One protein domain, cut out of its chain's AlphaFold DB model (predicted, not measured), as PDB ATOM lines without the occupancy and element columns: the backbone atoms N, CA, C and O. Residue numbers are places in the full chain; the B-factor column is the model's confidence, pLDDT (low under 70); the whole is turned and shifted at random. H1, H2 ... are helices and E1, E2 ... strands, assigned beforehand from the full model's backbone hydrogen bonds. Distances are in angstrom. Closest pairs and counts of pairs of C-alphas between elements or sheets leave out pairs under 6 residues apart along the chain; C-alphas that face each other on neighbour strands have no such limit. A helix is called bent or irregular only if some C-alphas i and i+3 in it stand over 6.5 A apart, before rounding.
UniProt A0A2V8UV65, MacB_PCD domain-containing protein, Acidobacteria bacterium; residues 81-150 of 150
ATOM      1  N   PRO A  81     161.425 107.040 160.620       85.12
ATOM      2  CA  PRO A  81     160.666 106.260 159.640       85.12
ATOM      3  C   PRO A  81     159.895 107.138 158.647       85.12
ATOM      4  O   PRO A  81     159.984 106.916 157.444       85.12
ATOM      5  N   GLU A  82     159.221 108.190 159.124       85.94
ATOM      6  CA  GLU A  82     158.502 109.128 158.250       85.94
ATOM      7  C   GLU A  82     159.448 109.840 157.279       85.94
ATOM      8  O   GLU A  82     159.096 110.054 156.123       85.94
ATOM      9  N   PHE A  83     160.669 110.180 157.706       86.75
ATOM     10  CA  PHE A  83     161.683 110.737 156.808       86.75
ATOM     11  C   PHE A  83     162.026 109.772 155.667       86.75
ATOM     12  O   PHE A  83     162.121 110.195 154.512       86.75
ATOM     13  N   VAL A  84     162.193 108.480 155.968       86.81
ATOM     14  CA  VAL A  84     162.463 107.450 154.953       86.81
ATOM     15  C   VAL A  84     161.287 107.328 153.986       86.81
ATOM     16  O   VAL A  84     161.499 107.293 152.773       86.81
ATOM     17  N   ASP A  85     160.058 107.342 154.496       88.69
ATOM     18  CA  ASP A  85     158.853 107.275 153.668       88.69
ATOM     19  C   ASP A  85     158.717 108.506 152.767       88.69
ATOM     20  O   ASP A  85     158.550 108.371 151.555       88.69
ATOM     21  N   ILE A  86     158.877 109.713 153.317       87.94
ATOM     22  CA  ILE A  86     158.854 110.968 152.554       87.94
ATOM     23  C   ILE A  86     159.926 110.939 151.467       87.94
ATOM     24  O   ILE A  86     159.646 111.300 150.323       87.94
ATOM     25  N   ARG A  87     161.135 110.475 151.789       86.25
ATOM     26  CA  ARG A  87     162.232 110.368 150.826       86.25
ATOM     27  C   ARG A  87     161.922 109.397 149.687       86.25
ATOM     28  O   ARG A  87     162.237 109.701 148.542       86.25
ATOM     29  N   ASN A  88     161.325 108.249 149.994       87.25
ATOM     30  CA  ASN A  88     161.059 107.200 149.010       87.25
ATOM     31  C   ASN A  88     159.818 107.483 148.152       87.25
ATOM     32  O   ASN A  88     159.761 107.078 146.991       87.25
ATOM     33  N   LEU A  89     158.817 108.162 148.715       87.75
ATOM     34  CA  LEU A  89     157.528 108.403 148.064       87.75
ATOM     35  C   LEU A  89     157.472 109.741 147.322       87.75
ATOM     36  O   LEU A  89     156.687 109.891 146.380       87.75
ATOM     37  N   SER A  90     158.295 110.719 147.704       86.06
ATOM     38  CA  SER A  90     158.270 112.038 147.075       86.06
ATOM     39  C   SER A  90     158.986 112.041 145.728       86.06
ATOM     40  O   SER A  90     160.187 111.812 145.643       86.06
ATOM     41  N   LYS A  91     158.256 112.391 144.663       83.56
ATOM     42  CA  LYS A  91     158.801 112.504 143.295       83.56
ATOM     43  C   LYS A  91     159.083 113.941 142.843       83.56
ATOM     44  O   LYS A  91     159.662 114.141 141.784       83.56
ATOM     45  N   GLY A  92     158.647 114.936 143.620       84.06
ATOM     46  CA  GLY A  92     158.772 116.359 143.276       84.06
ATOM     47  C   GLY A  92     160.051 117.034 143.780       84.06
ATOM     48  O   GLY A  92     160.341 118.156 143.374       84.06
ATOM     49  N   PHE A  93     160.815 116.374 144.654       85.56
ATOM     50  CA  PHE A  93     162.035 116.935 145.234       85.56
ATOM     51  C   PHE A  93     163.270 116.351 144.559       85.56
ATOM     52  O   PHE A  93     163.385 115.138 144.408       85.56
ATOM     53  N   ALA A  94     164.210 117.217 144.181       84.94
ATOM     54  CA  ALA A  94     165.483 116.787 143.608       84.94
ATOM     55  C   ALA A  94     166.348 116.049 144.643       84.94
ATOM     56  O   ALA A  94     166.987 115.051 144.321       84.94
ATOM     57  N   GLN A  95     166.359 116.538 145.886       85.25
ATOM     58  CA  GLN A  95     167.035 115.928 147.029       85.25
ATOM     59  C   GLN A  95     166.244 116.220 148.305       85.25
ATOM     60  O   GLN A  95     165.578 117.250 148.406       85.25
ATOM     61  N   ILE A  96     166.320 115.304 149.271       88.75
ATOM     62  CA  ILE A  96     165.721 115.451 150.600       88.75
ATOM     63  C   ILE A  96     166.803 115.109 151.625       88.75
ATOM     64  O   ILE A  96     167.507 114.101 151.498       88.75
ATOM     65  N   ALA A  97     166.937 115.968 152.627       88.56
ATOM     66  CA  ALA A  97     167.914 115.865 153.698       88.56
ATOM     67  C   ALA A  97     167.230 116.103 155.051       88.56
ATOM     68  O   ALA A  97     166.238 116.828 155.130       88.56
ATOM     69  N   ALA A  98     167.757 115.478 156.101       87.62
ATOM     70  CA  ALA A  98     167.308 115.660 157.476       87.62
ATOM     71  C   ALA A  98     168.316 116.518 158.246       87.62
ATOM     72  O   ALA A  98     169.524 116.392 158.037       87.62
ATOM     73  N   LEU A  99     167.806 117.370 159.135       84.62
ATOM     74  CA  LEU A  99     168.588 118.127 160.108       84.62
ATOM     75  C   LEU A  99     167.801 118.215 161.421       84.62
ATOM     76  O   LEU A  99     166.641 118.631 161.414       84.62
ATOM     77  N   THR A 100     168.458 117.879 162.529       83.00
ATOM     78  CA  THR A 100     167.965 118.053 163.900       83.00
ATOM     79  C   THR A 100     169.024 118.796 164.701       83.00
ATOM     80  O   THR A 100     170.155 118.335 164.801       83.00
ATOM     81  N   GLY A 101     168.668 119.958 165.250       81.62
ATOM     82  CA  GLY A 101     169.544 120.691 166.164       81.62
ATOM     83  C   GLY A 101     169.482 120.088 167.562       81.62
ATOM     84  O   GLY A 101     168.385 119.835 168.061       81.62
ATOM     85  N   ASP A 102     170.639 119.883 168.179       80.00
ATOM     86  CA  ASP A 102     170.753 119.483 169.578       80.00
ATOM     87  C   ASP A 102     172.057 120.044 170.176       80.00
ATOM     88  O   ASP A 102     172.770 120.846 169.578       80.00
ATOM     89  N   SER A 103     172.347 119.686 171.410       82.00
ATOM     90  CA  SER A 103     173.356 120.305 172.245       82.00
ATOM     91  C   SER A 103     174.190 119.215 172.894       82.00
ATOM     92  O   SER A 103     173.721 118.436 173.729       82.00
ATOM     93  N   PHE A 104     175.456 119.173 172.514       80.31
ATOM     94  CA  PHE A 104     176.368 118.087 172.824       80.31
ATOM     95  C   PHE A 104     177.334 118.510 173.911       80.31
ATOM     96  O   PHE A 104     177.802 119.643 173.938       80.31
ATOM     97  N   ASN A 105     177.651 117.590 174.814       84.38
ATOM     98  CA  ASN A 105     178.745 117.796 175.751       84.38
ATOM     99  C   ASN A 105     179.994 117.166 175.138       84.38
ATOM    100  O   ASN A 105     180.071 115.942 175.006       84.38
ATOM    101  N   VAL A 106     180.941 118.001 174.728       82.69
ATOM    102  CA  VAL A 106     182.194 117.588 174.102       82.69
ATOM    103  C   VAL A 106     183.309 117.699 175.130       82.69
ATOM    104  O   VAL A 106     183.470 118.721 175.793       82.69
ATOM    105  N   THR A 107     184.105 116.641 175.248       82.25
ATOM    106  CA  THR A 107     185.269 116.619 176.133       82.25
ATOM    107  C   THR A 107     186.511 116.312 175.312       82.25
ATOM    108  O   THR A 107     186.715 115.178 174.884       82.25
ATOM    109  N   ALA A 108     187.360 117.318 175.113       76.50
ATOM    110  CA  ALA A 108     188.645 117.185 174.428       76.50
ATOM    111  C   ALA A 108     189.797 117.373 175.428       76.50
ATOM    112  O   ALA A 108     190.459 118.406 175.460       76.50
ATOM    113  N   GLY A 109     189.999 116.381 176.304       76.19
ATOM    114  CA  GLY A 109     191.114 116.360 177.263       76.19
ATOM    115  C   GLY A 109     191.033 117.366 178.424       76.19
ATOM    116  O   GLY A 109     191.991 117.467 179.186       76.19
ATOM    117  N   GLY A 110     189.914 118.086 178.575       80.69
ATOM    118  CA  GLY A 110     189.686 119.097 179.615       80.69
ATOM    119  C   GLY A 110     188.294 119.010 180.254       80.69
ATOM    120  O   GLY A 110     187.696 117.936 180.310       80.69
ATOM    121  N   LEU A 111     187.780 120.141 180.754       79.44
ATOM    122  CA  LEU A 111     186.410 120.233 181.272       79.44
ATOM    123  C   LEU A 111     185.395 120.028 180.130       79.44
ATOM    124  O   LEU A 111     185.643 120.522 179.031       79.44
ATOM    125  N   PRO A 112     184.272 119.326 180.370       82.00
ATOM    126  CA  PRO A 112     183.220 119.186 179.372       82.00
ATOM    127  C   PRO A 112     182.676 120.556 178.967       82.00
ATOM    128  O   PRO A 112     182.244 121.331 179.823       82.00
ATOM    129  N   GLU A 113     182.671 120.829 177.669       83.00
ATOM    130  CA  GLU A 113     182.065 122.022 177.091       83.00
ATOM    131  C   GLU A 113     180.753 121.640 176.412       83.00
ATOM    132  O   GLU A 113     180.663 120.627 175.715       83.00
ATOM    133  N   ARG A 114     179.715 122.447 176.633       82.12
ATOM    134  CA  ARG A 114     178.427 122.264 175.976       82.12
ATOM    135  C   ARG A 114     178.420 123.065 174.684       82.12
ATOM    136  O   ARG A 114     178.444 124.290 174.723       82.12
ATOM    137  N   VAL A 115     178.372 122.357 173.568       83.38
ATOM    138  CA  VAL A 115     178.430 122.907 172.216       83.38
ATOM    139  C   VAL A 115     177.075 122.700 171.549       83.38
ATOM    140  O   VAL A 115     176.496 121.613 171.620       83.38
ATOM    141  N   GLU A 116     176.543 123.741 170.916       81.19
ATOM    142  CA  GLU A 116     175.383 123.598 170.038       81.19
ATOM    143  C   GLU A 116     175.820 122.951 168.725       81.19
ATOM    144  O   GLU A 116     176.820 123.349 168.135       81.19
ATOM    145  N   GLY A 117     175.080 121.949 168.266       82.31
ATOM    146  CA  GLY A 117     175.367 121.269 167.013       82.31
ATOM    147  C   GLY A 117     174.099 120.796 166.321       82.31
ATOM    148  O   GLY A 117     172.976 120.993 166.786       82.31
ATOM    149  N   ALA A 118     174.276 120.140 165.186       80.81
ATOM    150  CA  ALA A 118     173.175 119.526 164.471       80.81
ATOM    151  C   ALA A 118     173.551 118.145 163.943       80.81
ATOM    152  O   ALA A 118     174.612 117.935 163.361       80.81
ATOM    153  N   GLU A 119     172.628 117.214 164.096       79.69
ATOM    154  CA  GLU A 119     172.600 115.956 163.373       79.69
ATOM    155  C   GLU A 119     172.069 116.197 161.968       79.69
ATOM    156  O   GLU A 119     170.931 116.640 161.808       79.69
ATOM    157  N   VAL A 120     172.870 115.907 160.943       82.12
ATOM    158  CA  VAL A 120     172.496 116.145 159.546       82.12
ATOM    159  C   VAL A 120     172.717 114.923 158.675       82.12
ATOM    160  O   VAL A 120     173.714 114.221 158.798       82.12
ATOM    161  N   SER A 121     171.822 114.664 157.729       83.62
ATOM    162  CA  SER A 121     172.099 113.675 156.684       83.62
ATOM    163  C   SER A 121     173.235 114.161 155.781       83.62
ATOM    164  O   SER A 121     173.253 115.332 155.405       83.62
ATOM    165  N   VAL A 122     174.115 113.261 155.334       79.94
ATOM    166  CA  VAL A 122     175.236 113.602 154.428       79.94
ATOM    167  C   VAL A 122     174.777 114.317 153.146       79.94
ATOM    168  O   VAL A 122     175.499 115.161 152.622       79.94
ATOM    169  N   SER A 123     173.566 114.034 152.652       81.12
ATOM    170  CA  SER A 123     172.986 114.706 151.480       81.12
ATOM    171  C   SER A 123     172.713 116.202 151.684       81.12
ATOM    172  O   SER A 123     172.515 116.908 150.700       81.12
ATOM    173  N   LEU A 124     172.736 116.711 152.922       83.88
ATOM    174  CA  LEU A 124     172.507 118.128 153.214       83.88
ATOM    175  C   LEU A 124     173.617 119.019 152.634       83.88
ATOM    176  O   LEU A 124     173.328 120.073 152.079       83.88
ATOM    177  N   PHE A 125     174.875 118.587 152.717       82.50
ATOM    178  CA  PHE A 125     176.028 119.365 152.254       82.50
ATOM    179  C   PHE A 125     175.992 119.678 150.747       82.50
ATOM    180  O   PHE A 125     175.995 120.861 150.399       82.50
ATOM    181  N   PRO A 126     175.878 118.681 149.838       79.81
ATOM    182  CA  PRO A 126     175.753 118.963 148.409       79.81
ATOM    183  C   PRO A 126     174.442 119.679 148.057       79.81
ATOM    184  O   PRO A 126     174.417 120.417 147.081       79.81
ATOM    185  N   MET A 127     173.368 119.510 148.840       82.62
ATOM    186  CA  MET A 127     172.111 120.246 148.642       82.62
ATOM    187  C   MET A 127     172.257 121.748 148.934       82.62
ATOM    188  O   MET A 127     171.611 122.560 148.278       82.62
ATOM    189  N   LEU A 128     173.095 122.123 149.906       81.25
ATOM    190  CA  LEU A 128     173.358 123.521 150.267       81.25
ATOM    191  C   LEU A 128     174.548 124.136 149.506       81.25
ATOM    192  O   LEU A 128     174.834 125.315 149.694       81.25
ATOM    193  N   GLY A 129     175.241 123.360 148.665       75.56
ATOM    194  CA  GLY A 129     176.443 123.805 147.951       75.56
ATOM    195  C   GLY A 129     177.680 123.957 148.844       75.56
ATOM    196  O   GLY A 129     178.645 124.619 148.468       75.56
ATOM    197  N   VAL A 130     177.675 123.357 150.038       75.31
ATOM    198  CA  VAL A 130     178.778 123.458 151.004       75.31
ATOM    199  C   VAL A 130     179.671 122.224 150.892       75.31
ATOM    200  O   VAL A 130     179.198 121.091 150.974       75.31
ATOM    201  N   GLN A 131     180.984 122.423 150.751       67.31
ATOM    202  CA  GLN A 131     181.952 121.333 150.898       67.31
ATOM    203  C   GLN A 131     182.193 121.056 152.381       67.31
ATOM    204  O   GLN A 131     182.793 121.867 153.085       67.31
ATOM    205  N   ALA A 132     181.743 119.895 152.861       65.88
ATOM    206  CA  ALA A 132     182.120 119.415 154.183       65.88
ATOM    207  C   ALA A 132     183.622 119.089 154.209       65.88
ATOM    208  O   ALA A 132     184.143 118.436 153.299       65.88
ATOM    209  N   GLY A 133     184.320 119.511 155.266       59.38
ATOM    210  CA  GLY A 133     185.705 119.103 155.493       59.38
ATOM    211  C   GLY A 133     185.813 117.579 155.613       59.38
ATOM    212  O   GLY A 133     184.901 116.922 156.114       59.38
ATOM    213  N   ALA A 134     186.943 117.003 155.189       56.47
ATOM    214  CA  ALA A 134     187.166 115.551 155.120       56.47
ATOM    215  C   ALA A 134     186.914 114.780 156.439       56.47
ATOM    216  O   ALA A 134     186.763 113.561 156.420       56.47
ATOM    217  N   PHE A 135     186.829 115.482 157.573       52.91
ATOM    218  CA  PHE A 135     186.511 114.929 158.889       52.91
ATOM    219  C   PHE A 135     185.072 114.383 159.008       52.91
ATOM    220  O   PHE A 135     184.805 113.534 159.852       52.91
ATOM    221  N   PHE A 136     184.151 114.824 158.147       53.78
ATOM    222  CA  PHE A 136     182.726 114.480 158.223       53.78
ATOM    223  C   PHE A 136     182.352 113.136 157.584       53.78
ATOM    224  O   PHE A 136     181.228 112.673 157.747       53.78
ATOM    225  N   PHE A 137     183.251 112.479 156.851       53.41
ATOM    226  CA  PHE A 137     182.919 111.233 156.160       53.41
ATOM    227  C   PHE A 137     183.459 110.021 156.928       53.41
ATOM    228  O   PHE A 137     184.628 109.660 156.752       53.41
ATOM    229  N   PRO A 138     182.645 109.320 157.745       44.25
ATOM    230  CA  PRO A 138     183.027 107.987 158.172       44.25
ATOM    231  C   PRO A 138     183.210 107.101 156.932       44.25
ATOM    232  O   PRO A 138     182.458 107.174 155.961       44.25
ATOM    233  N   LYS A 139     184.222 106.229 156.967       40.44
ATOM    234  CA  LYS A 139     184.713 105.382 155.855       40.44
ATOM    235  C   LYS A 139     183.660 104.425 155.244       40.44
ATOM    236  O   LYS A 139     183.987 103.623 154.373       40.44
ATOM    237  N   LYS A 140     182.404 104.480 155.707       40.75
ATOM    238  CA  LYS A 140     181.246 103.736 155.201       40.75
ATOM    239  C   LYS A 140     179.929 104.468 155.515       40.75
ATOM    240  O   LYS A 140     179.071 103.931 156.211       40.75
ATOM    241  N   SER A 141     179.762 105.693 155.019       41.56
ATOM    242  CA  SER A 141     178.482 106.406 155.104       41.56
ATOM    243  C   SER A 141     177.510 105.881 154.054       41.56
ATOM    244  O   SER A 141     177.728 106.038 152.853       41.56
ATOM    245  N   ARG A 142     176.424 105.246 154.497       46.91
ATOM    246  CA  ARG A 142     175.245 105.063 153.649       46.91
ATOM    247  C   ARG A 142     174.532 106.423 153.484       46.91
ATOM    248  O   ARG A 142     174.697 107.284 154.346       46.91
ATOM    249  N   PRO A 143     173.751 106.666 152.420       50.03
ATOM    250  CA  PRO A 143     173.086 107.957 152.196       50.03
ATOM    251  C   PRO A 143     171.963 108.288 153.208       50.03
ATOM    252  O   PRO A 143     171.338 109.342 153.102       50.03
ATOM    253  N   ASP A 144     171.675 107.390 154.148       51.31
ATOM    254  CA  ASP A 144     170.836 107.521 155.350       51.31
ATOM    255  C   ASP A 144     171.642 107.827 156.627       51.31
ATOM    256  O   ASP A 144     171.053 108.044 157.683       51.31
ATOM    257  N   ALA A 145     172.978 107.858 156.557       49.94
ATOM    258  CA  ALA A 145     173.823 108.119 157.713       49.94
ATOM    259  C   ALA A 145     173.705 109.585 158.154       49.94
ATOM    260  O   ALA A 145     173.994 110.518 157.395       49.94
ATOM    261  N   ILE A 146     173.294 109.765 159.403       52.38
ATOM    262  CA  ILE A 146     173.305 111.045 160.098       52.38
ATOM    263  C   ILE A 146     174.739 111.305 160.567       52.38
ATOM    264  O   ILE A 146     175.393 110.432 161.135       52.38
ATOM    265  N   THR A 147     175.248 112.491 160.263       54.22
ATOM    266  CA  THR A 147     176.591 112.961 160.595       54.22
ATOM    267  C   THR A 147     176.471 114.196 161.478       54.22
ATOM    268  O   THR A 147     175.581 115.020 161.282       54.22
ATOM    269  N   TRP A 148     177.360 114.321 162.457       51.12
ATOM    270  CA  TRP A 148     177.363 115.413 163.426       51.12
ATOM    271  C   TRP A 148     178.039 116.651 162.854       51.12
ATOM    272  O   TRP A 148     179.195 116.571 162.448       51.12
ATOM    273  N   CYS A 149     177.342 117.782 162.856       48.56
ATOM    274  CA  CYS A 149     177.887 119.106 162.592       48.56
ATOM    275  C   CYS A 149     178.055 119.853 163.917       48.56
ATOM    276  O   CYS A 149     177.059 120.170 164.565       48.56
ATOM    277  N   CYS A 150     179.310 120.085 164.312       41.47
ATOM    278  CA  CYS A 150     179.691 121.111 165.286       41.47
ATOM    279  C   CYS A 150     180.037 122.406 164.558       41.47
ATOM    280  O   CYS A 150     180.545 122.309 163.414       41.47
TER     281      CYS A 150
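AT A GLANCE: This is residues 81 to 150 of the 150 residues of the protein "MacB_PCD domain-containing protein" of Acidobacteria bacterium (UniProt A0A2V8UV65). A long, bent hairpin of two strands, E1 and E2, runs along the domain, and a short third strand, E3, lies beside the later part of E2 to make a small, twisted sheet of three strands. H1 lies off at one end of the long axis, away from E2, E3 and H2, while the turn of the hairpin makes the opposite end; H2 follows just past the end of E2, and a long loop folds back from it to E3. The printed part has 70 residues with two named helices and three named strands, in the order H1, E1, E2, H2, E3; the sheet order is E1, E2, E3, antiparallel throughout, and the class is mixed, helices and strands. The whole is loose, with a radius of gyration of the C-alphas of 14.3 A and spans of 48 by 24 by 21 A.

IN THESE COORDINATES: E2, residues 113 to 121, is the longest strand and measures 24.2 A from first to last C-alpha; it bends by 51 degrees at residue 116. E1, residues 99 to 106, measures 19.5 A and bends by 56 degrees at residue 103; its C-alpha 99 is at (168.588, 118.127, 160.108). E3 is residues 146 to 149, with C-alpha 149 at (177.887, 119.106, 162.592). H1, residues 81 to 89, measures 12.2 A and begins with C-alpha 81 at (160.666, 106.260, 159.640). H2 is residues 124 to 128.

HOW THE PARTS SIT: E1 and E2 form a hairpin, antiparallel at 149 degrees between their directions; N 102 and O 117, 2.9 A apart, and N 106 and O 113, 2.8 A apart, are within hydrogen-bond range. E2 is the inner strand. E3, an edge strand like E1, is antiparallel to E2 at 140 degrees, with N 118 and O 149 at 2.9 A and N 147 and O 120 at 2.7 A, within hydrogen-bond range. The sheet is only just strongly twisted, its C-alphas lying up to 4.0 A off the best plane. H2 is not on the sheet; its closest C-alpha pair with E1 is that of Leu 99 and Leu 124, 7.9 A apart. H1 is not on the sheet either, and is apart from E2, E3 and H2. In H1 and H2 every O i to N i+4 pair is within hydrogen-bond range.

THE WHOLE: The two C-alphas farthest apart are those of Lys 91 and Gly 110, at 48.1 A, and the outline is only just elongated. The printed part has no cut and ends at the chain's last residue, 150. The link from H2 to E3, residues 129 to 145, is long, and the link from E2 to H2 is tight. The mean pLDDT of the printed part is 73.9, and residues 131 to 150 are under 70; E3 has a mean of 52.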